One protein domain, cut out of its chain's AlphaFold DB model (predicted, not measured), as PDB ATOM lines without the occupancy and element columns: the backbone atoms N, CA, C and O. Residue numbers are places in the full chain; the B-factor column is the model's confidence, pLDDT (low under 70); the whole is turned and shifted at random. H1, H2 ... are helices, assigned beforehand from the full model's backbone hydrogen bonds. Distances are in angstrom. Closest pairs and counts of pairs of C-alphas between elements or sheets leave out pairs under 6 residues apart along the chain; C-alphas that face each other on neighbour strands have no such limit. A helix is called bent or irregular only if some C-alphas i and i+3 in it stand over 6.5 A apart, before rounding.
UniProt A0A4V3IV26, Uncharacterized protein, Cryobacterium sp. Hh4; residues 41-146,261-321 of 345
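AT A GLANCE: This is residues 41 to 146 and 261 to 321 of the 345 residues of an uncharacterized protein of Cryobacterium sp. Hh4 (UniProt A0A4V3IV26). One long helix, H4, runs through the middle of an elongated body, with H1 and H6 packed along its later part in a three-helix up-and-down bundle, each running against the one before it in the chain. Toward H4's beginning, H2 crosses it, H3 makes a corner with it, and H5 packs on it through residues 270 to 273; a long link without a named element leads from H5 to H6. The printed part has 167 residues with six named helices, H1 to H6 in chain order, and no named strand; its class is all helix. It is only just compact, close to loose, with a radius of gyration of the C-alphas of 18.3 A and spans of 59 by 36 by 26 A.

HOW THE PARTS SIT: Start at H1, residues 41 to 60, which touches the hub H4, residues 107 to 144, at a shallow tilt of 20 degrees, opposite ways; the closest C-alphas, of Ala 48 and Ala 128, are 4.8 A apart. Look next at H2, residues 67 to 89: it touches H4 with residues 72 to 79 alone, about perpendicular at 80 degrees, closest at the C-alphas of Lys 76 and Pro 117, 5.7 A. H3, residues 94 to 104, and H4 touch only at the corner, where the closest C-alphas, of Trp 103 and Gly 109, are 5.7 A apart. H5, residues 269 to 283, touches H4 at a shallow tilt of 31 degrees, opposite ways, with the C-alphas of Val 123 and Arg 270 closest at 6.2 A. H6, residues 307 to 321, touches H4 at a shallow tilt of 30 degrees, opposite ways, with the C-alphas of Ala 136 and Arg 308 closest at 5.7 A. H1 and H6 are close but not clearly touching, while H1 and H5 are apart. Every O i to N i+4 pair is within hydrogen-bond range in H2, H3 and H6; the counts are 15 of 16 in H1, 32 of 34 in H4 and 9 of 11 in H5.

IN THESE COORDINATES: Find C-alpha 41 at (145.065, 113.411, 76.112); from there H1 runs 29.1 A to C-alpha 60. H2 measures 32.3 A and H3 15.4 A. H4 runs 55.7 A from C-alpha 107 at (165.657, 94.932, 109.386), with a kink of 29 degrees near residue 115; it is neither bent nor irregular, but only just: C-alphas 114 and 117 are 6.5 A apart. H5, 20.3 A long, is only just irregular, with C-alphas 278 and 281 6.7 A apart. H6 measures 20.6 A and ends at C-alpha 321, (143.912, 92.523, 81.312).

THE WHOLE: The C-alphas of Trp 106 and Thr 146, 60.3 A apart, are the two farthest apart. Residues 147 to 260 are not printed, and C-alphas 146 and 261 are 22.8 A apart across this cut. The link from H5 to H6, residues 284 to 306, is long. Look for pLDDT under 70 at residues 58 to 92, 267 and 281; the mean of the printed part is 76.4.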
ATOM      1  N   ASP A  41     145.742 114.573  75.527       73.25
ATOM      2  CA  ASP A  41     145.065 113.411  76.112       73.25
ATOM      3  C   ASP A  41     145.843 112.099  75.875       73.25
ATOM      4  O   ASP A  41     145.998 111.295  76.795       73.25
ATOM      5  N   ASP A  42     146.431 111.913  74.688       76.56
ATOM      6  CA  ASP A  42     147.242 110.731  74.354       76.56
ATOM      7  C   ASP A  42     148.550 110.712  75.162       76.56
ATOM      8  O   ASP A  42     149.027 109.653  75.574       76.56
ATOM      9  N   ALA A  43     149.126 111.888  75.435       76.00
ATOM     10  CA  ALA A  43     150.320 112.011  76.267       76.00
ATOM     11  C   ALA A  43     150.049 111.633  77.736       76.00
ATOM     12  O   ALA A  43     150.895 111.002  78.379       76.00
ATOM     13  N   LEU A  44     148.875 111.991  78.268       80.50
ATOM     14  CA  LEU A  44     148.465 111.618  79.626       80.50
ATOM     15  C   LEU A  44     148.195 110.116  79.744       80.50
ATOM     16  O   LEU A  44     148.674 109.497  80.694       80.50
ATOM     17  N   LEU A  45     147.514 109.520  78.759       84.69
ATOM     18  CA  LEU A  45     147.316 108.067  78.693       84.69
ATOM     19  C   LEU A  45     148.653 107.319  78.628       84.69
ATOM     20  O   LEU A  45     148.897 106.428  79.438       84.69
ATOM     21  N   ALA A  46     149.569 107.744  77.752       76.31
ATOM     22  CA  ALA A  46     150.898 107.142  77.650       76.31
ATOM     23  C   ALA A  46     151.704 107.265  78.958       76.31
ATOM     24  O   ALA A  46     152.422 106.340  79.342       76.31
ATOM     25  N   THR A  47     151.574 108.392  79.665       77.00
ATOM     26  CA  THR A  47     152.217 108.603  80.972       77.00
ATOM     27  C   THR A  47     151.641 107.663  82.031       77.00
ATOM     28  O   THR A  47     152.402 107.054  82.785       77.00
ATOM     29  N   ALA A  48     150.314 107.504  82.073       82.06
ATOM     30  CA  ALA A  48     149.651 106.569  82.977       82.06
ATOM     31  C   ALA A  48     150.102 105.125  82.710       82.06
ATOM     32  O   ALA A  48     150.510 104.422  83.637       82.06
ATOM     33  N   ASP A  49     150.132 104.707  81.444       84.25
ATOM     34  CA  ASP A  49     150.552 103.361  81.052       84.25
ATOM     35  C   ASP A  49     152.012 103.072  81.419       84.25
ATOM     36  O   ASP A  49     152.323 101.968  81.883       84.25
ATOM     37  N   ALA A  50     152.892 104.066  81.251       75.94
ATOM     38  CA  ALA A  50     154.304 103.982  81.608       75.94
ATOM     39  C   ALA A  50     154.528 103.893  83.126       75.94
ATOM     40  O   ALA A  50     155.375 103.117  83.569       75.94
ATOM     41  N   LEU A  51     153.772 104.645  83.931       79.56
ATOM     42  CA  LEU A  51     153.884 104.608  85.395       79.56
ATOM     43  C   LEU A  51     153.343 103.306  85.981       79.56
ATOM     44  O   LEU A  51     153.972 102.736  86.873       79.56
ATOM     45  N   VAL A  52     152.241 102.780  85.440       81.12
ATOM     46  CA  VAL A  52     151.758 101.445  85.818       81.12
ATOM     47  C   VAL A  52     152.782 100.377  85.420       81.12
ATOM     48  O   VAL A  52     153.097  99.510  86.232       81.12
ATOM     49  N   ALA A  53     153.371 100.463  84.219       78.00
ATOM     50  CA  ALA A  53     154.439  99.548  83.806       78.00
ATOM     51  C   ALA A  53     155.642  99.605  84.761       78.00
ATOM     52  O   ALA A  53     156.172  98.566  85.143       78.00
ATOM     53  N   ALA A  54     156.060 100.808  85.169       75.00
ATOM     54  CA  ALA A  54     157.167 100.996  86.100       75.00
ATOM     55  C   ALA A  54     156.860 100.414  87.489       75.00
ATOM     56  O   ALA A  54     157.704  99.720  88.052       75.00
ATOM     57  N   PHE A  55     155.654 100.642  88.020       79.50
ATOM     58  CA  PHE A  55     155.207 100.058  89.288       79.50
ATOM     59  C   PHE A  55     155.262  98.523  89.266       79.50
ATOM     60  O   PHE A  55     155.806  97.916  90.188       79.50
ATOM     61  N   LEU A  56     154.754  97.900  88.199       74.50
ATOM     62  CA  LEU A  56     154.724  96.441  88.062       74.50
ATOM     63  C   LEU A  56     156.116  95.840  87.787       74.50
ATOM     64  O   LEU A  56     156.443  94.777  88.306       74.50
ATOM     65  N   ALA A  57     156.982  96.526  87.032       70.00
ATOM     66  CA  ALA A  57     158.348  96.064  86.748       70.00
ATOM     67  C   ALA A  57     159.257  96.042  87.993       70.00
ATOM     68  O   ALA A  57     160.204  95.252  88.074       70.00
ATOM     69  N   VAL A  58     158.961  96.894  88.980       67.94
ATOM     70  CA  VAL A  58     159.625  96.879  90.294       67.94
ATOM     71  C   VAL A  58     159.280  95.610  91.091       67.94
ATOM     72  O   VAL A  58     160.034  95.246  91.990       67.94
ATOM     73  N   ASP A  59     158.205  94.897  90.736       54.38
ATOM     74  CA  ASP A  59     157.823  93.612  91.340       54.38
ATOM     75  C   ASP A  59     158.555  92.417  90.699       54.38
ATOM     76  O   ASP A  59     158.950  91.476  91.386       54.38
ATOM     77  N   SER A  60     158.797  92.462  89.384       44.03
ATOM     78  CA  SER A  60     159.333  91.322  88.623       44.03
ATOM     79  C   SER A  60     160.858  91.232  88.592       44.03
ATOM     80  O   SER A  60     161.413  90.180  88.269       44.03
ATOM     81  N   SER A  61     161.571  92.309  88.928       42.72
ATOM     82  CA  SER A  61     163.009  92.366  88.706       42.72
ATOM     83  C   SER A  61     163.778  92.879  89.921       42.72
ATOM     84  O   SER A  61     163.922  94.070  90.178       42.72
ATOM     85  N   GLY A  62     164.456  91.954  90.600       40.41
ATOM     86  CA  GLY A  62     165.630  92.300  91.405       40.41
ATOM     87  C   GLY A  62     166.752  92.986  90.597       40.41
ATOM     88  O   GLY A  62     167.775  93.328  91.183       40.41
ATOM     89  N   HIS A  63     166.585  93.177  89.277       36.53
ATOM     90  CA  HIS A  63     167.458  93.884  88.335       36.53
ATOM     91  C   HIS A  63     166.628  94.597  87.249       36.53
ATOM     92  O   HIS A  63     166.256  93.996  86.244       36.53
ATOM     93  N   LEU A  64     166.382  95.897  87.414       39.59
ATOM     94  CA  LEU A  64     165.800  96.739  86.367       39.59
ATOM     95  C   LEU A  64     166.816  96.939  85.229       39.59
ATOM     96  O   LEU A  64     167.896  97.491  85.462       39.59
ATOM     97  N   ALA A  65     166.480  96.554  83.996       38.12
ATOM     98  CA  ALA A  65     167.306  96.812  82.814       38.12
ATOM     99  C   ALA A  65     166.755  97.981  81.971       38.12
ATOM    100  O   ALA A  65     165.571  98.033  81.648       38.12
ATOM    101  N   GLY A  66     167.631  98.901  81.546       50.66
ATOM    102  CA  GLY A  66     167.332  99.905  80.515       50.66
ATOM    103  C   GLY A  66     166.778 101.256  81.020       50.66
ATOM    104  O   GLY A  66     167.123 101.711  82.108       50.66
ATOM    105  N   PRO A  67     165.960 101.976  80.221       45.44
ATOM    106  CA  PRO A  67     165.420 103.299  80.579       45.44
ATOM    107  C   PRO A  67     164.610 103.314  81.888       45.44
ATOM    108  O   PRO A  67     164.553 104.340  82.565       45.44
ATOM    109  N   GLN A  68     164.043 102.166  82.268       45.69
ATOM    110  CA  GLN A  68     163.287 101.948  83.505       45.69
ATOM    111  C   GLN A  68     164.167 102.064  84.763       45.69
ATOM    112  O   GLN A  68     163.708 102.564  85.787       45.69
ATOM    113  N   THR A  69     165.455 101.707  84.678       48.00
ATOM    114  CA  THR A  69     166.417 101.844  85.783       48.00
ATOM    115  C   THR A  69     166.658 103.312  86.128       48.00
ATOM    116  O   THR A  69     166.723 103.662  87.300       48.00
ATOM    117  N   ARG A  70     166.720 104.200  85.124       49.22
ATOM    118  CA  ARG A  70     166.943 105.638  85.356       49.22
ATOM    119  C   ARG A  70     165.739 106.312  85.995       49.22
ATOM    120  O   ARG A  70     165.923 107.189  86.831       49.22
ATOM    121  N   VAL A  71     164.525 105.906  85.617       49.66
ATOM    122  CA  VAL A  71     163.289 106.397  86.245       49.66
ATOM    123  C   VAL A  71     163.223 105.918  87.692       49.66
ATOM    124  O   VAL A  71     163.045 106.742  88.581       49.66
ATOM    125  N   ALA A  72     163.483 104.634  87.949       46.41
ATOM    126  CA  ALA A  72     163.492 104.085  89.301       46.41
ATOM    127  C   ALA A  72     164.620 104.653  90.186       46.41
ATOM    128  O   ALA A  72     164.401 104.890  91.369       46.41
ATOM    129  N   GLU A  73     165.817 104.912  89.649       49.81
ATOM    130  CA  GLU A  73     166.915 105.557  90.387       49.81
ATOM    131  C   GLU A  73     166.637 107.038  90.659       49.81
ATOM    132  O   GLU A  73     166.833 107.496  91.787       49.81
ATOM    133  N   ALA A  74     166.134 107.779  89.666       49.41
ATOM    134  CA  ALA A  74     165.717 109.167  89.845       49.41
ATOM    135  C   ALA A  74     164.577 109.273  90.867       49.41
ATOM    136  O   ALA A  74     164.610 110.146  91.730       49.41
ATOM    137  N   GLN A  75     163.620 108.343  90.838       50.59
ATOM    138  CA  GLN A  75     162.531 108.270  91.810       50.59
ATOM    139  C   GLN A  75     163.000 107.796  93.183       50.59
ATOM    140  O   GLN A  75     162.540 108.327  94.181       50.59
ATOM    141  N   LYS A  76     163.962 106.876  93.285       49.09
ATOM    142  CA  LYS A  76     164.555 106.491  94.575       49.09
ATOM    143  C   LYS A  76     165.288 107.666  95.224       49.09
ATOM    144  O   LYS A  76     165.164 107.876  96.430       49.09
ATOM    145  N   ALA A  77     166.015 108.455  94.432       47.62
ATOM    146  CA  ALA A  77     166.647 109.689  94.892       47.62
ATOM    147  C   ALA A  77     165.605 110.754  95.273       47.62
ATOM    148  O   ALA A  77     165.755 111.425  96.295       47.62
ATOM    149  N   MET A  78     164.524 110.870  94.498       48.41
ATOM    150  CA  MET A  78     163.429 111.795  94.767       48.41
ATOM    151  C   MET A  78     162.650 111.390  96.022       48.41
ATOM    152  O   MET A  78     162.493 112.227  96.890       48.41
ATOM    153  N   ALA A  79     162.282 110.123  96.210       48.38
ATOM    154  CA  ALA A  79     161.617 109.608  97.408       48.38
ATOM    155  C   ALA A  79     162.470 109.798  98.673       48.38
ATOM    156  O   ALA A  79     161.948 110.208  99.709       48.38
ATOM    157  N   ALA A  80     163.791 109.592  98.589       51.09
ATOM    158  CA  ALA A  80     164.709 109.917  99.683       51.09
ATOM    159  C   ALA A  80     164.740 111.432  99.981       51.09
ATOM    160  O   ALA A  80     164.730 111.841 101.145       51.09
ATOM    161  N   ALA A  81     164.719 112.280  98.949       48.25
ATOM    162  CA  ALA A  81     164.634 113.731  99.108       48.25
ATOM    163  C   ALA A  81     163.269 114.180  99.668       48.25
ATOM    164  O   ALA A  81     163.228 115.037 100.550       48.25
ATOM    165  N   THR A  82     162.163 113.568  99.233       50.97
ATOM    166  CA  THR A  82     160.797 113.848  99.693       50.97
ATOM    167  C   THR A  82     160.635 113.442 101.151       50.97
ATOM    168  O   THR A  82     160.156 114.254 101.937       50.97
ATOM    169  N   ALA A  83     161.136 112.266 101.538       51.38
ATOM    170  CA  ALA A  83     161.205 111.800 102.921       51.38
ATOM    171  C   ALA A  83     161.946 112.789 103.829       51.38
ATOM    172  O   ALA A  83     161.451 113.190 104.883       51.38
ATOM    173  N   THR A  84     163.105 113.262 103.368       52.41
ATOM    174  CA  THR A  84     163.912 114.254 104.088       52.41
ATOM    175  C   THR A  84     163.206 115.617 104.154       52.41
ATOM    176  O   THR A  84     163.288 116.326 105.158       52.41
ATOM    177  N   SER A  85     162.471 115.995 103.103       50.84
ATOM    178  CA  SER A  85     161.721 117.255 103.040       50.84
ATOM    179  C   SER A  85     160.447 117.242 103.891       50.84
ATOM    180  O   SER A  85     160.118 118.264 104.490       50.84
ATOM    181  N   LEU A  86     159.760 116.099 103.986       51.62
ATOM    182  CA  LEU A  86     158.584 115.885 104.831       51.62
ATOM    183  C   LEU A  86     158.985 115.914 106.304       51.62
ATOM    184  O   LEU A  86     158.407 116.680 107.066       51.62
ATOM    185  N   ALA A  87     160.065 115.216 106.668       51.31
ATOM    186  CA  ALA A  87     160.620 115.264 108.020       51.31
ATOM    187  C   ALA A  87     161.024 116.689 108.447       51.31
ATOM    188  O   ALA A  87     160.846 117.070 109.603       51.31
ATOM    189  N   ARG A  88     161.527 117.503 107.507       53.28
ATOM    190  CA  ARG A  88     161.852 118.919 107.742       53.28
ATOM    191  C   ARG A  88     160.606 119.817 107.805       53.28
ATOM    192  O   ARG A  88     160.637 120.821 108.509       53.28
ATOM    193  N   ARG A  89     159.530 119.485 107.080       51.19
ATOM    194  CA  ARG A  89     158.254 120.232 107.076       51.19
ATOM    195  C   ARG A  89     157.392 119.964 108.307       51.19
ATOM    196  O   ARG A  89     156.657 120.855 108.705       51.19
ATOM    197  N   GLU A  90     157.488 118.781 108.905       54.44
ATOM    198  CA  GLU A  90     156.726 118.408 110.107       54.44
ATOM    199  C   GLU A  90     157.357 118.891 111.428       54.44
ATOM    200  O   GLU A  90     156.912 118.484 112.498       54.44
ATOM    201  N   GLU A  91     158.389 119.746 111.380       56.31
ATOM    202  CA  GLU A  91     159.092 120.272 112.569       56.31
ATOM    203  C   GLU A  91     159.526 119.173 113.563       56.31
ATOM    204  O   GLU A  91     159.601 119.388 114.775       56.31
ATOM    205  N   LEU A  92     159.819 117.963 113.070       60.56
ATOM    206  CA  LEU A  92     160.222 116.854 113.930       60.56
ATOM    207  C   LEU A  92     161.542 117.216 114.622       60.56
ATOM    208  O   LEU A  92     162.519 117.555 113.950       60.56
ATOM    209  N   SER A  93     161.575 117.120 115.957       70.50
ATOM    210  CA  SER A  93     162.774 117.368 116.773       70.50
ATOM    211  C   SER A  93     163.992 116.625 116.211       70.50
ATOM    212  O   SER A  93     163.844 115.470 115.805       70.50
ATOM    213  N   GLU A  94     165.187 117.227 116.251       71.50
ATOM    214  CA  GLU A  94     166.441 116.601 115.780       71.50
ATOM    215  C   GLU A  94     166.646 115.182 116.345       71.50
ATOM    216  O   GLU A  94     167.076 114.277 115.635       71.50
ATOM    217  N   GLU A  95     166.244 114.951 117.599       73.50
ATOM    218  CA  GLU A  95     166.275 113.636 118.250       73.50
ATOM    219  C   GLU A  95     165.425 112.583 117.518       73.50
ATOM    220  O   GLU A  95     165.856 111.451 117.314       73.50
ATOM    221  N   ARG A  96     164.240 112.962 117.038       71.06
ATOM    222  CA  ARG A  96     163.348 112.071 116.288       71.06
ATOM    223  C   ARG A  96     163.891 111.772 114.892       71.06
ATOM    224  O   ARG A  96     163.773 110.639 114.434       71.06
ATOM    225  N   GLN A  97     164.532 112.747 114.248       71.25
ATOM    226  CA  GLN A  97     165.212 112.531 112.966       71.25
ATOM    227  C   GLN A  97     166.383 111.549 113.122       71.25
ATOM    228  O   GLN A  97     166.518 110.624 112.321       71.25
ATOM    229  N   ASN A  98     167.171 111.686 114.194       77.25
ATOM    230  CA  ASN A  98     168.257 110.759 114.517       77.25
ATOM    231  C   ASN A  98     167.737 109.351 114.838       77.25
ATOM    232  O   ASN A  98     168.283 108.365 114.338       77.25
ATOM    233  N   ASN A  99     166.646 109.244 115.601       78.19
ATOM    234  CA  ASN A  99     166.015 107.960 115.906       78.19
ATOM    235  C   ASN A  99     165.506 107.275 114.632       78.19
ATOM    236  O   ASN A  99     165.768 106.091 114.437       78.19
ATOM    237  N   PHE A 100     164.884 108.019 113.719       77.44
ATOM    238  CA  PHE A 100     164.450 107.490 112.426       77.44
ATOM    239  C   PHE A 100     165.607 107.054 111.535       77.44
ATOM    240  O   PHE A 100     165.576 105.943 111.008       77.44
ATOM    241  N   ALA A 101     166.666 107.856 111.431       76.50
ATOM    242  CA  ALA A 101     167.866 107.469 110.696       76.50
ATOM    243  C   ALA A 101     168.503 106.192 111.276       76.50
ATOM    244  O   ALA A 101     168.928 105.309 110.530       76.50
ATOM    245  N   SER A 102     168.521 106.056 112.606       80.75
ATOM    246  CA  SER A 102     169.030 104.852 113.267       80.75
ATOM    247  C   SER A 102     168.143 103.631 113.006       80.75
ATOM    248  O   SER A 102     168.653 102.567 112.654       80.75
ATOM    249  N   TRP A 103     166.822 103.792 113.075       81.69
ATOM    250  CA  TRP A 103     165.845 102.735 112.828       81.69
ATOM    251  C   TRP A 103     165.851 102.264 111.365       81.69
ATOM    252  O   TRP A 103     165.743 101.068 111.109       81.69
ATOM    253  N   GLN A 104     166.101 103.151 110.394       78.44
ATOM    254  CA  GLN A 104     166.253 102.763 108.982       78.44
ATOM    255  C   GLN A 104     167.352 101.714 108.747       78.44
ATOM    256  O   GLN A 104     167.277 100.940 107.792       78.44
ATOM    257  N   SER A 105     168.369 101.664 109.613       79.25
ATOM    258  CA  SER A 105     169.441 100.668 109.512       79.25
ATOM    259  C   SER A 105     169.021  99.263 109.981       79.25
ATOM    260  O   SER A 105     169.707  98.283 109.665       79.25
ATOM    261  N   TRP A 106     167.892  99.139 110.691       84.62
ATOM    262  CA  TRP A 106     167.357  97.888 111.237       84.62
ATOM    263  C   TRP A 106     166.616  97.075 110.159       84.62
ATOM    264  O   TRP A 106     166.296  97.615 109.099       84.62
ATOM    265  N   PRO A 107     166.356  95.766 110.368       84.62
ATOM    266  CA  PRO A 107     165.657  94.932 109.386       84.62
ATOM    267  C   PRO A 107     164.334  95.529 108.883       84.62
ATOM    268  O   PRO A 107     164.139  95.573 107.671       84.62
ATOM    269  N   ASP A 108     163.492  96.058 109.774       83.62
ATOM    270  CA  ASP A 108     162.207  96.675 109.413       83.62
ATOM    271  C   ASP A 108     162.388  97.961 108.598       83.62
ATOM    272  O   ASP A 108     161.800  98.116 107.529       83.62
ATOM    273  N   GLY A 109     163.306  98.835 109.019       77.69
ATOM    274  CA  GLY A 109     163.674 100.038 108.273       77.69
ATOM    275  C   GLY A 109     164.252  99.750 106.879       77.69
ATOM    276  O   GLY A 109     163.998 100.486 105.916       77.69
ATOM    277  N   ARG A 110     164.968  98.628 106.718       80.75
ATOM    278  CA  ARG A 110     165.425  98.136 105.405       80.75
ATOM    279  C   ARG A 110     164.281  97.626 104.532       80.75
ATOM    280  O   ARG A 110     164.338  97.781 103.314       80.75
ATOM    281  N   THR A 111     163.256  97.022 105.126       81.88
ATOM    282  CA  THR A 111     162.043  96.620 104.402       81.88
ATOM    283  C   THR A 111     161.267  97.852 103.947       81.88
ATOM    284  O   THR A 111     160.962  97.966 102.759       81.88
ATOM    285  N   LEU A 112     161.062  98.834 104.832       81.12
ATOM    286  CA  LEU A 112     160.417 100.101 104.486       81.12
ATOM    287  C   LEU A 112     161.150 100.819 103.342       81.12
ATOM    288  O   LEU A 112     160.521 101.287 102.401       81.12
ATOM    289  N   SER A 113     162.481 100.893 103.379       76.75
ATOM    290  CA  SER A 113     163.260 101.576 102.333       76.75
ATOM    291  C   SER A 113     163.221 100.881 100.963       76.75
ATOM    292  O   SER A 113     163.477 101.533  99.949       76.75
ATOM    293  N   ARG A 114     162.860  99.591 100.898       79.12
ATOM    294  CA  ARG A 114     162.524  98.902  99.636       79.12
ATOM    295  C   ARG A 114     161.069  99.119  99.225       79.12
ATOM    296  O   ARG A 114     160.784  99.209  98.038       79.12
ATOM    297  N   TRP A 115     160.173  99.210 100.202       82.44
ATOM    298  CA  TRP A 115     158.742  99.412 100.001       82.44
ATOM    299  C   TRP A 115     158.410 100.840  99.525       82.44
ATOM    300  O   TRP A 115     157.605 101.009  98.613       82.44
ATOM    301  N   LEU A 116     159.079 101.865 100.065       80.06
ATOM    302  CA  LEU A 116     158.807 103.287  99.797       80.06
ATOM    303  C   LEU A 116     158.856 103.676  98.306       80.06
ATOM    304  O   LEU A 116     157.901 104.295  97.847       80.06
ATOM    305  N   PRO A 117     159.893 103.320  97.518       75.94
ATOM    306  CA  PRO A 117     159.906 103.634  96.087       75.94
ATOM    307  C   PRO A 117     158.745 102.988  95.320       75.94
ATOM    308  O   PRO A 117     158.201 103.588  94.398       75.94
ATOM    309  N   ARG A 118     158.337 101.775  95.717       77.75
ATOM    310  CA  ARG A 118     157.201 101.072  95.109       77.75
ATOM    311  C   ARG A 118     155.877 101.749  95.475       77.75
ATOM    312  O   ARG A 118     155.007 101.882  94.619       77.75
ATOM    313  N   ALA A 119     155.738 102.209  96.717       82.00
ATOM    314  CA  ALA A 119     154.581 102.980  97.160       82.00
ATOM    315  C   ALA A 119     154.466 104.315  96.407       82.00
ATOM    316  O   ALA A 119     153.384 104.660  95.944       82.00
ATOM    317  N   ASP A 120     155.578 105.029  96.225       79.69
ATOM    318  CA  ASP A 120     155.618 106.288  95.471       79.69
ATOM    319  C   ASP A 120     155.224 106.085  93.996       79.69
ATOM    320  O   ASP A 120     154.401 106.823  93.460       79.69
ATOM    321  N   LEU A 121     155.722 105.020  93.361       79.19
ATOM    322  CA  LEU A 121     155.308 104.621  92.012       79.19
ATOM    323  C   LEU A 121     153.810 104.316  91.914       79.19
ATOM    324  O   LEU A 121     153.171 104.718  90.943       79.19
ATOM    325  N   LEU A 122     153.242 103.644  92.919       85.06
ATOM    326  CA  LEU A 122     151.806 103.383  92.969       85.06
ATOM    327  C   LEU A 122     151.003 104.685  93.076       85.06
ATOM    328  O   LEU A 122     150.016 104.841  92.360       85.06
ATOM    329  N   VAL A 123     151.430 105.628  93.924       85.19
ATOM    330  CA  VAL A 123     150.798 106.957  94.028       85.19
ATOM    331  C   VAL A 123     150.844 107.673  92.682       85.19
ATOM    332  O   VAL A 123     149.812 108.136  92.205       85.19
ATOM    333  N   GLN A 124     152.009 107.712  92.031       83.69
ATOM    334  CA  GLN A 124     152.160 108.358  90.726       83.69
ATOM    335  C   GLN A 124     151.287 107.697  89.649       83.69
ATOM    336  O   GLN A 124     150.680 108.398  88.842       83.69
ATOM    337  N   ALA A 125     151.187 106.365  89.643       85.44
ATOM    338  CA  ALA A 125     150.329 105.633  88.716       85.44
ATOM    339  C   ALA A 125     148.839 105.949  88.932       85.44
ATOM    340  O   ALA A 125     148.114 106.170  87.960       85.44
ATOM    341  N   ILE A 126     148.386 106.016  90.193       89.56
ATOM    342  CA  ILE A 126     147.010 106.406  90.530       89.56
ATOM    343  C   ILE A 126     146.741 107.848  90.082       89.56
ATOM    344  O   ILE A 126     145.756 108.084  89.384       89.56
ATOM    345  N   ASP A 127     147.640 108.782  90.400       86.88
ATOM    346  CA  ASP A 127     147.506 110.198  90.042       86.88
ATOM    347  C   ASP A 127     147.485 110.402  88.522       86.88
ATOM    348  O   ASP A 127     146.717 111.212  88.005       86.88
ATOM    349  N   ALA A 128     148.299 109.654  87.774       85.75
ATOM    350  CA  ALA A 128     148.309 109.724  86.319       85.75
ATOM    351  C   ALA A 128     146.991 109.230  85.704       85.75
ATOM    352  O   ALA A 128     146.470 109.874  84.791       85.75
ATOM    353  N   ARG A 129     146.415 108.138  86.229       91.38
ATOM    354  CA  ARG A 129     145.094 107.651  85.800       91.38
ATOM    355  C   ARG A 129     143.970 108.618  86.176       91.38
ATOM    356  O   ARG A 129     143.107 108.880  85.341       91.38
ATOM    357  N   ASP A 130     144.009 109.194  87.379       90.44
ATOM    358  CA  ASP A 130     143.057 110.226  87.813       90.44
ATOM    359  C   ASP A 130     143.113 111.453  86.888       90.44
ATOM    360  O   ASP A 130     142.077 111.947  86.443       90.44
ATOM    361  N   ASN A 131     144.320 111.907  86.533       88.12
ATOM    362  CA  ASN A 131     144.517 113.048  85.639       88.12
ATOM    363  C   ASN A 131     144.033 112.772  84.211       88.12
ATOM    364  O   ASN A 131     143.385 113.635  83.623       88.12
ATOM    365  N   ALA A 132     144.313 111.589  83.657       89.31
ATOM    366  CA  ALA A 132     143.835 111.204  82.329       89.31
ATOM    367  C   ALA A 132     142.298 111.091  82.283       89.31
ATOM    368  O   ALA A 132     141.664 111.532  81.326       89.31
ATOM    369  N   LEU A 133     141.676 110.561  83.342       91.94
ATOM    370  CA  LEU A 133     140.219 110.501  83.448       91.94
ATOM    371  C   LEU A 133     139.602 111.904  83.551       91.94
ATOM    372  O   LEU A 133     138.634 112.220  82.855       91.94
ATOM    373  N   ALA A 134     140.177 112.760  84.401       90.38
ATOM    374  CA  ALA A 134     139.731 114.135  84.581       90.38
ATOM    375  C   ALA A 134     139.909 114.966  83.302       90.38
ATOM    376  O   ALA A 134     139.018 115.748  82.965       90.38
ATOM    377  N   SER A 135     141.009 114.783  82.558       88.75
ATOM    378  CA  SER A 135     141.230 115.481  81.286       88.75
ATOM    379  C   SER A 135     140.220 115.046  80.230       88.75
ATOM    380  O   SER A 135     139.602 115.904  79.598       88.75
ATOM    381  N   ALA A 136     139.966 113.739  80.103       91.31
ATOM    382  CA  ALA A 136     138.986 113.203  79.165       91.31
ATOM    383  C   ALA A 136     137.574 113.724  79.457       91.31
ATOM    384  O   ALA A 136     136.876 114.171  78.539       91.31
ATOM    385  N   TRP A 137     137.181 113.739  80.735       92.44
ATOM    386  CA  TRP A 137     135.910 114.315  81.164       92.44
ATOM    387  C   TRP A 137     135.841 115.821  80.879       92.44
ATOM    388  O   TRP A 137     134.867 116.288  80.295       92.44
ATOM    389  N   GLN A 138     136.884 116.587  81.215       90.56
ATOM    390  CA  GLN A 138     136.920 118.035  80.989       90.56
ATOM    391  C   GLN A 138     136.848 118.373  79.497       90.56
ATOM    392  O   GLN A 138     136.179 119.325  79.087       90.56
ATOM    393  N   ALA A 139     137.529 117.589  78.665       89.88
ATOM    394  CA  ALA A 139     137.509 117.751  77.225       89.88
ATOM    395  C   ALA A 139     136.111 117.454  76.650       89.88
ATOM    396  O   ALA A 139     135.664 118.150  75.735       89.88
ATOM    397  N   GLU A 140     135.385 116.484  77.215       91.06
ATOM    398  CA  GLU A 140     133.988 116.228  76.862       91.06
ATOM    399  C   GLU A 140     133.040 117.325  77.361       91.06
ATOM    400  O   GLU A 140     132.234 117.835  76.584       91.06
ATOM    401  N   ALA A 141     133.177 117.762  78.614       91.25
ATOM    402  CA  ALA A 141     132.392 118.854  79.179       91.25
ATOM    403  C   ALA A 141     132.537 120.133  78.340       91.25
ATOM    404  O   ALA A 141     131.546 120.793  78.025       91.25
ATOM    405  N   ASN A 142     133.754 120.448  77.889       90.38
ATOM    406  CA  ASN A 142     134.013 121.578  76.998       90.38
ATOM    407  C   ASN A 142     133.380 121.424  75.607       90.38
ATOM    408  O   ASN A 142     133.026 122.435  75.000       90.38
ATOM    409  N   ALA A 143     133.231 120.196  75.107       90.38
ATOM    410  CA  ALA A 143     132.564 119.921  73.837       90.38
ATOM    411  C   ALA A 143     131.030 119.974  73.957       90.38
ATOM    412  O   ALA A 143     130.353 120.435  73.038       90.38
ATOM    413  N   VAL A 144     130.475 119.521  75.087       90.56
ATOM    414  CA  VAL A 144     129.028 119.507  75.357       90.56
ATOM    415  C   VAL A 144     128.504 120.902  75.707       90.56
ATOM    416  O   VAL A 144     127.393 121.258  75.312       90.56
ATOM    417  N   ILE A 145     129.283 121.698  76.441       91.88
ATOM    418  CA  ILE A 145     128.865 123.008  76.948       91.88
ATOM    419  C   ILE A 145     129.321 124.105  75.994       91.88
ATOM    420  O   ILE A 145     130.497 124.482  75.939       91.88
ATOM    421  N   THR A 146     128.361 124.685  75.283       90.62
ATOM    422  CA  THR A 146     128.629 125.784  74.355       90.62
ATOM    423  C   THR A 146     128.866 127.112  75.088       90.62
ATOM    424  O   THR A 146     128.591 127.253  76.281       90.62
ATOM    425  N   LEU A 261     133.464 110.687  88.646       87.44
ATOM    426  CA  LEU A 261     133.704 109.506  89.469       87.44
ATOM    427  C   LEU A 261     135.091 108.923  89.152       87.44
ATOM    428  O   LEU A 261     135.445 108.785  87.980       87.44
ATOM    429  N   THR A 262     135.848 108.562  90.191       88.69
ATOM    430  CA  THR A 262     137.199 107.984  90.087       88.69
ATOM    431  C   THR A 262     137.221 106.734  89.212       88.69
ATOM    432  O   THR A 262     136.214 106.043  89.095       88.69
ATOM    433  N   TRP A 263     138.369 106.391  88.626       91.19
ATOM    434  CA  TRP A 263     138.493 105.216  87.750       91.19
ATOM    435  C   TRP A 263     138.454 103.869  88.497       91.19
ATOM    436  O   TRP A 263     138.380 102.825  87.858       91.19
ATOM    437  N   THR A 264     138.487 103.877  89.834       89.75
ATOM    438  CA  THR A 264     138.496 102.677  90.688       89.75
ATOM    439  C   THR A 264     137.200 102.524  91.473       89.75
ATOM    440  O   THR A 264     136.681 103.528  91.967       89.75
ATOM    441  N   ASP A 265     136.782 101.285  91.744       79.44
ATOM    442  CA  ASP A 265     135.702 100.983  92.703       79.44
ATOM    443  C   ASP A 265     136.156 101.051  94.174       79.44
ATOM    444  O   ASP A 265     135.344 101.144  95.099       79.44
ATOM    445  N   SER A 266     137.469 100.999  94.422       74.50
ATOM    446  CA  SER A 266     138.017 101.014  95.779       74.50
ATOM    447  C   SER A 266     137.841 102.388  96.439       74.50
ATOM    448  O   SER A 266     138.189 103.405  95.832       74.50
ATOM    449  N   PRO A 267     137.391 102.464  97.707       64.38
ATOM    450  CA  PRO A 267     137.303 103.734  98.411       64.38
ATOM    451  C   PRO A 267     138.709 104.312  98.655       64.38
ATOM    452  O   PRO A 267     139.437 103.914  99.569       64.38
ATOM    453  N   SER A 268     139.081 105.295  97.834       72.69
ATOM    454  CA  SER A 268     140.246 106.179  97.981       72.69
ATOM    455  C   SER A 268     141.580 105.473  98.322       72.69
ATOM    456  O   SER A 268     142.157 105.722  99.386       72.69
ATOM    457  N   PRO A 269     142.098 104.590  97.445       77.31
ATOM    458  CA  PRO A 269     143.372 103.893  97.659       77.31
ATOM    459  C   PRO A 269     144.532 104.870  97.911       77.31
ATOM    460  O   PRO A 269     145.300 104.683  98.855       77.31
ATOM    461  N   ARG A 270     144.564 105.982  97.166       82.12
ATOM    462  CA  ARG A 270     145.518 107.084  97.348       82.12
ATOM    463  C   ARG A 270     145.500 107.669  98.759       82.12
ATOM    464  O   ARG A 270     146.534 107.741  99.404       82.12
ATOM    465  N   ASN A 271     144.325 108.030  99.283       82.31
ATOM    466  CA  ASN A 271     144.217 108.678 100.598       82.31
ATOM    467  C   ASN A 271     144.713 107.782 101.738       82.31
ATOM    468  O   ASN A 271     145.263 108.282 102.722       82.31
ATOM    469  N   ARG A 272     144.493 106.465 101.625       81.38
ATOM    470  CA  ARG A 272     145.000 105.486 102.597       81.38
ATOM    471  C   ARG A 272     146.523 105.417 102.552       81.38
ATOM    472  O   ARG A 272     147.152 105.477 103.605       81.38
ATOM    473  N   LEU A 273     147.092 105.359 101.350       84.06
ATOM    474  CA  LEU A 273     148.537 105.317 101.149       84.06
ATOM    475  C   LEU A 273     149.213 106.617 101.606       84.06
ATOM    476  O   LEU A 273     150.166 106.574 102.372       84.06
ATOM    477  N   ASP A 274     148.648 107.768 101.253       81.25
ATOM    478  CA  ASP A 274     149.106 109.086 101.697       81.25
ATOM    479  C   ASP A 274     149.074 109.241 103.218       81.25
ATOM    480  O   ASP A 274     149.970 109.843 103.812       81.25
ATOM    481  N   ARG A 275     148.021 108.732 103.871       82.50
ATOM    482  CA  ARG A 275     147.936 108.738 105.335       82.50
ATOM    483  C   ARG A 275     149.063 107.907 105.932       82.50
ATOM    484  O   ARG A 275     149.772 108.412 106.796       82.50
ATOM    485  N   PHE A 276     149.257 106.691 105.428       84.38
ATOM    486  CA  PHE A 276     150.340 105.826 105.877       84.38
ATOM    487  C   PHE A 276     151.709 106.494 105.691       84.38
ATOM    488  O   PHE A 276     152.486 106.569 106.634       84.38
ATOM    489  N   LEU A 277     151.981 107.073 104.516       79.50
ATOM    490  CA  LEU A 277     153.250 107.747 104.215       79.50
ATOM    491  C   LEU A 277     153.551 108.931 105.145       79.50
ATOM    492  O   LEU A 277     154.720 109.176 105.441       79.50
ATOM    493  N   ARG A 278     152.527 109.646 105.626       77.50
ATOM    494  CA  ARG A 278     152.691 110.697 106.647       77.50
ATOM    495  C   ARG A 278     153.008 110.114 108.026       77.50
ATOM    496  O   ARG A 278     153.883 110.609 108.721       77.50
ATOM    497  N   GLU A 279     152.337 109.032 108.406       79.62
ATOM    498  CA  GLU A 279     152.446 108.425 109.742       79.62
ATOM    499  C   GLU A 279     153.694 107.537 109.927       79.62
ATOM    500  O   GLU A 279     154.127 107.279 111.053       79.62
ATOM    501  N   VAL A 280     154.326 107.096 108.836       76.81
ATOM    502  CA  VAL A 280     155.545 106.264 108.852       76.81
ATOM    503  C   VAL A 280     156.670 106.878 109.697       76.81
ATOM    504  O   VAL A 280     157.372 106.153 110.403       76.81
ATOM    505  N   TYR A 281     156.832 108.204 109.667       68.62
ATOM    506  CA  TYR A 281     157.914 108.903 110.376       68.62
ATOM    507  C   TYR A 281     157.689 109.016 111.888       68.62
ATOM    508  O   TYR A 281     158.633 109.303 112.627       68.62
ATOM    509  N   THR A 282     156.460 108.793 112.362       71.25
ATOM    510  CA  THR A 282     156.128 108.812 113.792       71.25
ATOM    511  C   THR A 282     156.004 107.418 114.388       71.25
ATOM    512  O   THR A 282     156.282 107.258 115.577       71.25
ATOM    513  N   ASN A 283     155.608 106.427 113.584       79.12
ATOM    514  CA  ASN A 283     155.204 105.115 114.088       79.12
ATOM    515  C   ASN A 283     156.283 104.029 113.957       79.12
ATOM    516  O   ASN A 283     156.181 103.029 114.655       79.12
ATOM    517  N   PHE A 284     157.327 104.231 113.137       81.31
ATOM    518  CA  PHE A 284     158.411 103.253 112.915       81.31
ATOM    519  C   PHE A 284     157.890 101.837 112.588       81.31
ATOM    520  O   PHE A 284     158.201 100.891 113.317       81.31
ATOM    521  N   PRO A 285     157.083 101.687 111.520       83.69
ATOM    522  CA  PRO A 285     156.268 100.495 111.319       83.69
ATOM    523  C   PRO A 285     157.101  99.235 111.086       83.69
ATOM    524  O   PRO A 285     158.076  99.266 110.329       83.69
ATOM    525  N   SER A 286     156.698  98.115 111.678       84.25
ATOM    526  CA  SER A 286     157.325  96.819 111.402       84.25
ATOM    527  C   SER A 286     156.996  96.316 109.990       84.25
ATOM    528  O   SER A 286     156.105  96.825 109.305       84.25
ATOM    529  N   ALA A 287     157.742  95.319 109.506       81.56
ATOM    530  CA  ALA A 287     157.569  94.801 108.146       81.56
ATOM    531  C   ALA A 287     156.145  94.279 107.846       81.56
ATOM    532  O   ALA A 287     155.692  94.376 106.708       81.56
ATOM    533  N   ASP A 288     155.453  93.738 108.848       85.00
ATOM    534  CA  ASP A 288     154.074  93.239 108.783       85.00
ATOM    535  C   ASP A 288     153.007  94.344 108.866       85.00
ATOM    536  O   ASP A 288     151.861  94.117 108.487       85.00
ATOM    537  N   GLU A 289     153.381  95.551 109.294       85.31
ATOM    538  CA  GLU A 289     152.504  96.728 109.318       85.31
ATOM    539  C   GLU A 289     152.491  97.485 107.979       85.31
ATOM    540  O   GLU A 289     151.700  98.415 107.794       85.31
ATOM    541  N   LEU A 290     153.352  97.102 107.027       85.31
ATOM    542  CA  LEU A 290     153.395  97.705 105.697       85.31
ATOM    543  C   LEU A 290     152.175  97.260 104.872       85.31
ATOM    544  O   LEU A 290     151.992  96.060 104.652       85.31
ATOM    545  N   PRO A 291     151.352  98.193 104.358       86.31
ATOM    546  CA  PRO A 291     150.192  97.823 103.570       86.31
ATOM    547  C   PRO A 291     150.614  97.208 102.235       86.31
ATOM    548  O   PRO A 291     151.610  97.604 101.615       86.31
ATOM    549  N   GLU A 292     149.815  96.246 101.784       85.88
ATOM    550  CA  GLU A 292     150.020  95.595 100.500       85.88
ATOM    551  C   GLU A 292     149.867  96.610  99.359       85.88
ATOM    552  O   GLU A 292     148.894  97.370  99.292       85.88
ATOM    553  N   LEU A 293     150.856  96.638  98.466       85.69
ATOM    554  CA  LEU A 293     150.884  97.538  97.320       85.69
ATOM    555  C   LEU A 293     150.275  96.833  96.114       85.69
ATOM    556  O   LEU A 293     150.977  96.156  95.362       85.69
ATOM    557  N   VAL A 294     148.972  97.031  95.941       85.31
ATOM    558  CA  VAL A 294     148.176  96.470  94.843       85.31
ATOM    559  C   VAL A 294     147.614  97.604  93.995       85.31
ATOM    560  O   VAL A 294     147.071  98.576  94.530       85.31
ATOM    561  N   LEU A 295     147.738  97.480  92.670       84.94
ATOM    562  CA  LEU A 295     147.079  98.397  91.746       84.94
ATOM    563  C   LEU A 295     145.556  98.224  91.878       84.94
ATOM    564  O   LEU A 295     145.065  97.101  91.762       84.94
ATOM    565  N   PRO A 296     144.790  99.297  92.133       89.06
ATOM    566  CA  PRO A 296     143.341  99.196  92.233       89.06
ATOM    567  C   PRO A 296     142.705  98.687  90.937       89.06
ATOM    568  O   PRO A 296     143.123  99.066  89.846       89.06
ATOM    569  N   THR A 297     141.643  97.895  91.066       89.56
ATOM    570  CA  THR A 297     140.854  97.433  89.921       89.56
ATOM    571  C   THR A 297     140.100  98.593  89.276       89.56
ATOM    572  O   THR A 297     139.493  99.420  89.969       89.56
ATOM    573  N   VAL A 298     140.139  98.636  87.944       91.94
ATOM    574  CA  VAL A 298     139.370  99.580  87.125       91.94
ATOM    575  C   VAL A 298     137.883  99.264  87.262       91.94
ATOM    576  O   VAL A 298     137.485  98.102  87.179       91.94
ATOM    577  N   ARG A 299     137.062 100.295  87.474       92.44
ATOM    578  CA  ARG A 299     135.605 100.140  87.557       92.44
ATOM    579  C   ARG A 299     134.987  99.778  86.212       92.44
ATOM    580  O   ARG A 299     135.521 100.128  85.159       92.44
ATOM    581  N   ASP A 300     133.813  99.158  86.256       90.75
ATOM    582  CA  ASP A 300     133.074  98.773  85.053       90.75
ATOM    583  C   ASP A 300     132.664 100.007  84.204       90.75
ATOM    584  O   ASP A 300     131.961 100.896  84.706       90.75
ATOM    585  N   PRO A 301     133.063 100.083  82.916       91.25
ATOM    586  CA  PRO A 301     132.677 101.172  82.018       91.25
ATOM    587  C   PRO A 301     131.203 101.137  81.570       91.25
ATOM    588  O   PRO A 301     130.708 102.149  81.066       91.25
ATOM    589  N   VAL A 302     130.476 100.020  81.740       85.38
ATOM    590  CA  VAL A 302     129.148  99.766  81.129       85.38
ATOM    591  C   VAL A 302     128.055 100.774  81.539       85.38
ATOM    592  O   VAL A 302     127.055 100.921  80.835       85.38
ATOM    593  N   GLY A 303     128.244 101.542  82.613       83.56
ATOM    594  CA  GLY A 303     127.312 102.588  83.063       83.56
ATOM    595  C   GLY A 303     127.777 104.035  82.859       83.56
ATOM    596  O   GLY A 303     127.065 104.950  83.266       83.56
ATOM    597  N   GLU A 304     128.959 104.269  82.284       91.50
ATOM    598  CA  GLU A 304     129.544 105.613  82.217       91.50
ATOM    599  C   GLU A 304     128.853 106.471  81.142       91.50
ATOM    600  O   GLU A 304     128.905 106.089  79.971       91.50
ATOM    601  N   PRO A 305     128.212 107.612  81.473       89.25
ATOM    602  CA  PRO A 305     127.473 108.422  80.497       89.25
ATOM    603  C   PRO A 305     128.384 109.056  79.439       89.25
ATOM    604  O   PRO A 305     128.031 109.064  78.259       89.25
ATOM    605  N   SER A 306     129.568 109.514  79.851       90.31
ATOM    606  CA  SER A 306     130.542 110.179  78.986       90.31
ATOM    607  C   SER A 306     131.264 109.164  78.086       90.31
ATOM    608  O   SER A 306     131.990 108.305  78.600       90.31
ATOM    609  N   PRO A 307     131.137 109.234  76.743       91.00
ATOM    610  CA  PRO A 307     131.841 108.323  75.848       91.00
ATOM    611  C   PRO A 307     133.365 108.440  75.936       91.00
ATOM    612  O   PRO A 307     134.050 107.437  75.747       91.00
ATOM    613  N   ARG A 308     133.919 109.629  76.229       90.88
ATOM    614  CA  ARG A 308     135.374 109.789  76.386       90.88
ATOM    615  C   ARG A 308     135.881 109.149  77.668       90.88
ATOM    616  O   ARG A 308     136.874 108.431  77.621       90.88
ATOM    617  N   VAL A 309     135.198 109.366  78.792       92.62
ATOM    618  CA  VAL A 309     135.552 108.719  80.065       92.62
ATOM    619  C   VAL A 309     135.419 107.205  79.931       92.62
ATOM    620  O   VAL A 309     136.314 106.479  80.352       92.62
ATOM    621  N   ARG A 310     134.361 106.726  79.266       93.81
ATOM    622  CA  ARG A 310     134.181 105.300  78.978       93.81
ATOM    623  C   ARG A 310     135.357 104.717  78.192       93.81
ATOM    624  O   ARG A 310     135.899 103.702  78.610       93.81
ATOM    625  N   ALA A 311     135.790 105.379  77.120       92.81
ATOM    626  CA  ALA A 311     136.931 104.930  76.322       92.81
ATOM    627  C   ALA A 311     138.236 104.866  77.140       92.81
ATOM    628  O   ALA A 311     139.016 103.932  76.981       92.81
ATOM    629  N   VAL A 312     138.463 105.823  78.047       93.69
ATOM    630  CA  VAL A 312     139.620 105.798  78.960       93.69
ATOM    631  C   VAL A 312     139.543 104.622  79.938       93.69
ATOM    632  O   VAL A 312     140.544 103.943  80.155       93.69
ATOM    633  N   LEU A 313     138.365 104.341  80.502       94.94
ATOM    634  CA  LEU A 313     138.165 103.190  81.390       94.94
ATOM    635  C   LEU A 313     138.361 101.858  80.654       94.94
ATOM    636  O   LEU A 313     139.028 100.967  81.171       94.94
ATOM    637  N   GLU A 314     137.828 101.736  79.437       94.81
ATOM    638  CA  GLU A 314     138.032 100.568  78.570       94.81
ATOM    639  C   GLU A 314     139.516 100.375  78.231       94.81
ATOM    640  O   GLU A 314     140.012  99.248  78.278       94.81
ATOM    641  N   HIS A 315     140.246 101.463  77.960       93.38
ATOM    642  CA  HIS A 315     141.695 101.425  77.742       93.38
ATOM    643  C   HIS A 315     142.439 100.921  78.980       93.38
ATOM    644  O   HIS A 315     143.227  99.984  78.876       93.38
ATOM    645  N   PHE A 316     142.158 101.474  80.164       93.88
ATOM    646  CA  PHE A 316     142.785 101.007  81.405       93.88
ATOM    647  C   PHE A 316     142.491  99.532  81.677       93.88
ATOM    648  O   PHE A 316     143.411  98.782  81.996       93.88
ATOM    649  N   ALA A 317     141.240  99.100  81.496       92.06
ATOM    650  CA  ALA A 317     140.853  97.705  81.666       92.06
ATOM    651  C   ALA A 317     141.573  96.779  80.670       92.06
ATOM    652  O   ALA A 317     142.009  95.696  81.049       92.06
ATOM    653  N   ALA A 318     141.746  97.207  79.415       89.25
ATOM    654  CA  ALA A 318     142.479  96.446  78.407       89.25
ATOM    655  C   ALA A 318     143.978  96.338  78.730       89.25
ATOM    656  O   ALA A 318     144.556  95.261  78.593       89.25
ATOM    657  N   VAL A 319     144.597  97.433  79.183       86.19
ATOM    658  CA  VAL A 319     146.004  97.458  79.611       86.19
ATOM    659  C   VAL A 319     146.231  96.536  80.809       86.19
ATOM    660  O   VAL A 319     147.220  95.804  80.831       86.19
ATOM    661  N   ASP A 320     145.320  96.538  81.782       87.25
ATOM    662  CA  ASP A 320     145.419  95.674  82.962       87.25
ATOM    663  C   ASP A 320     145.202  94.196  82.584       87.25
ATOM    664  O   ASP A 320     146.024  93.347  82.925       87.25
ATOM    665  N   ALA A 321     144.192  93.889  81.763       86.06
ATOM    666  CA  ALA A 321     143.912  92.523  81.312       86.06
ATOM    667  C   ALA A 321     145.026  91.920  80.436       86.06
ATOM    668  O   ALA A 321     145.348  90.737  80.567       86.06
TER     669      ALA A 321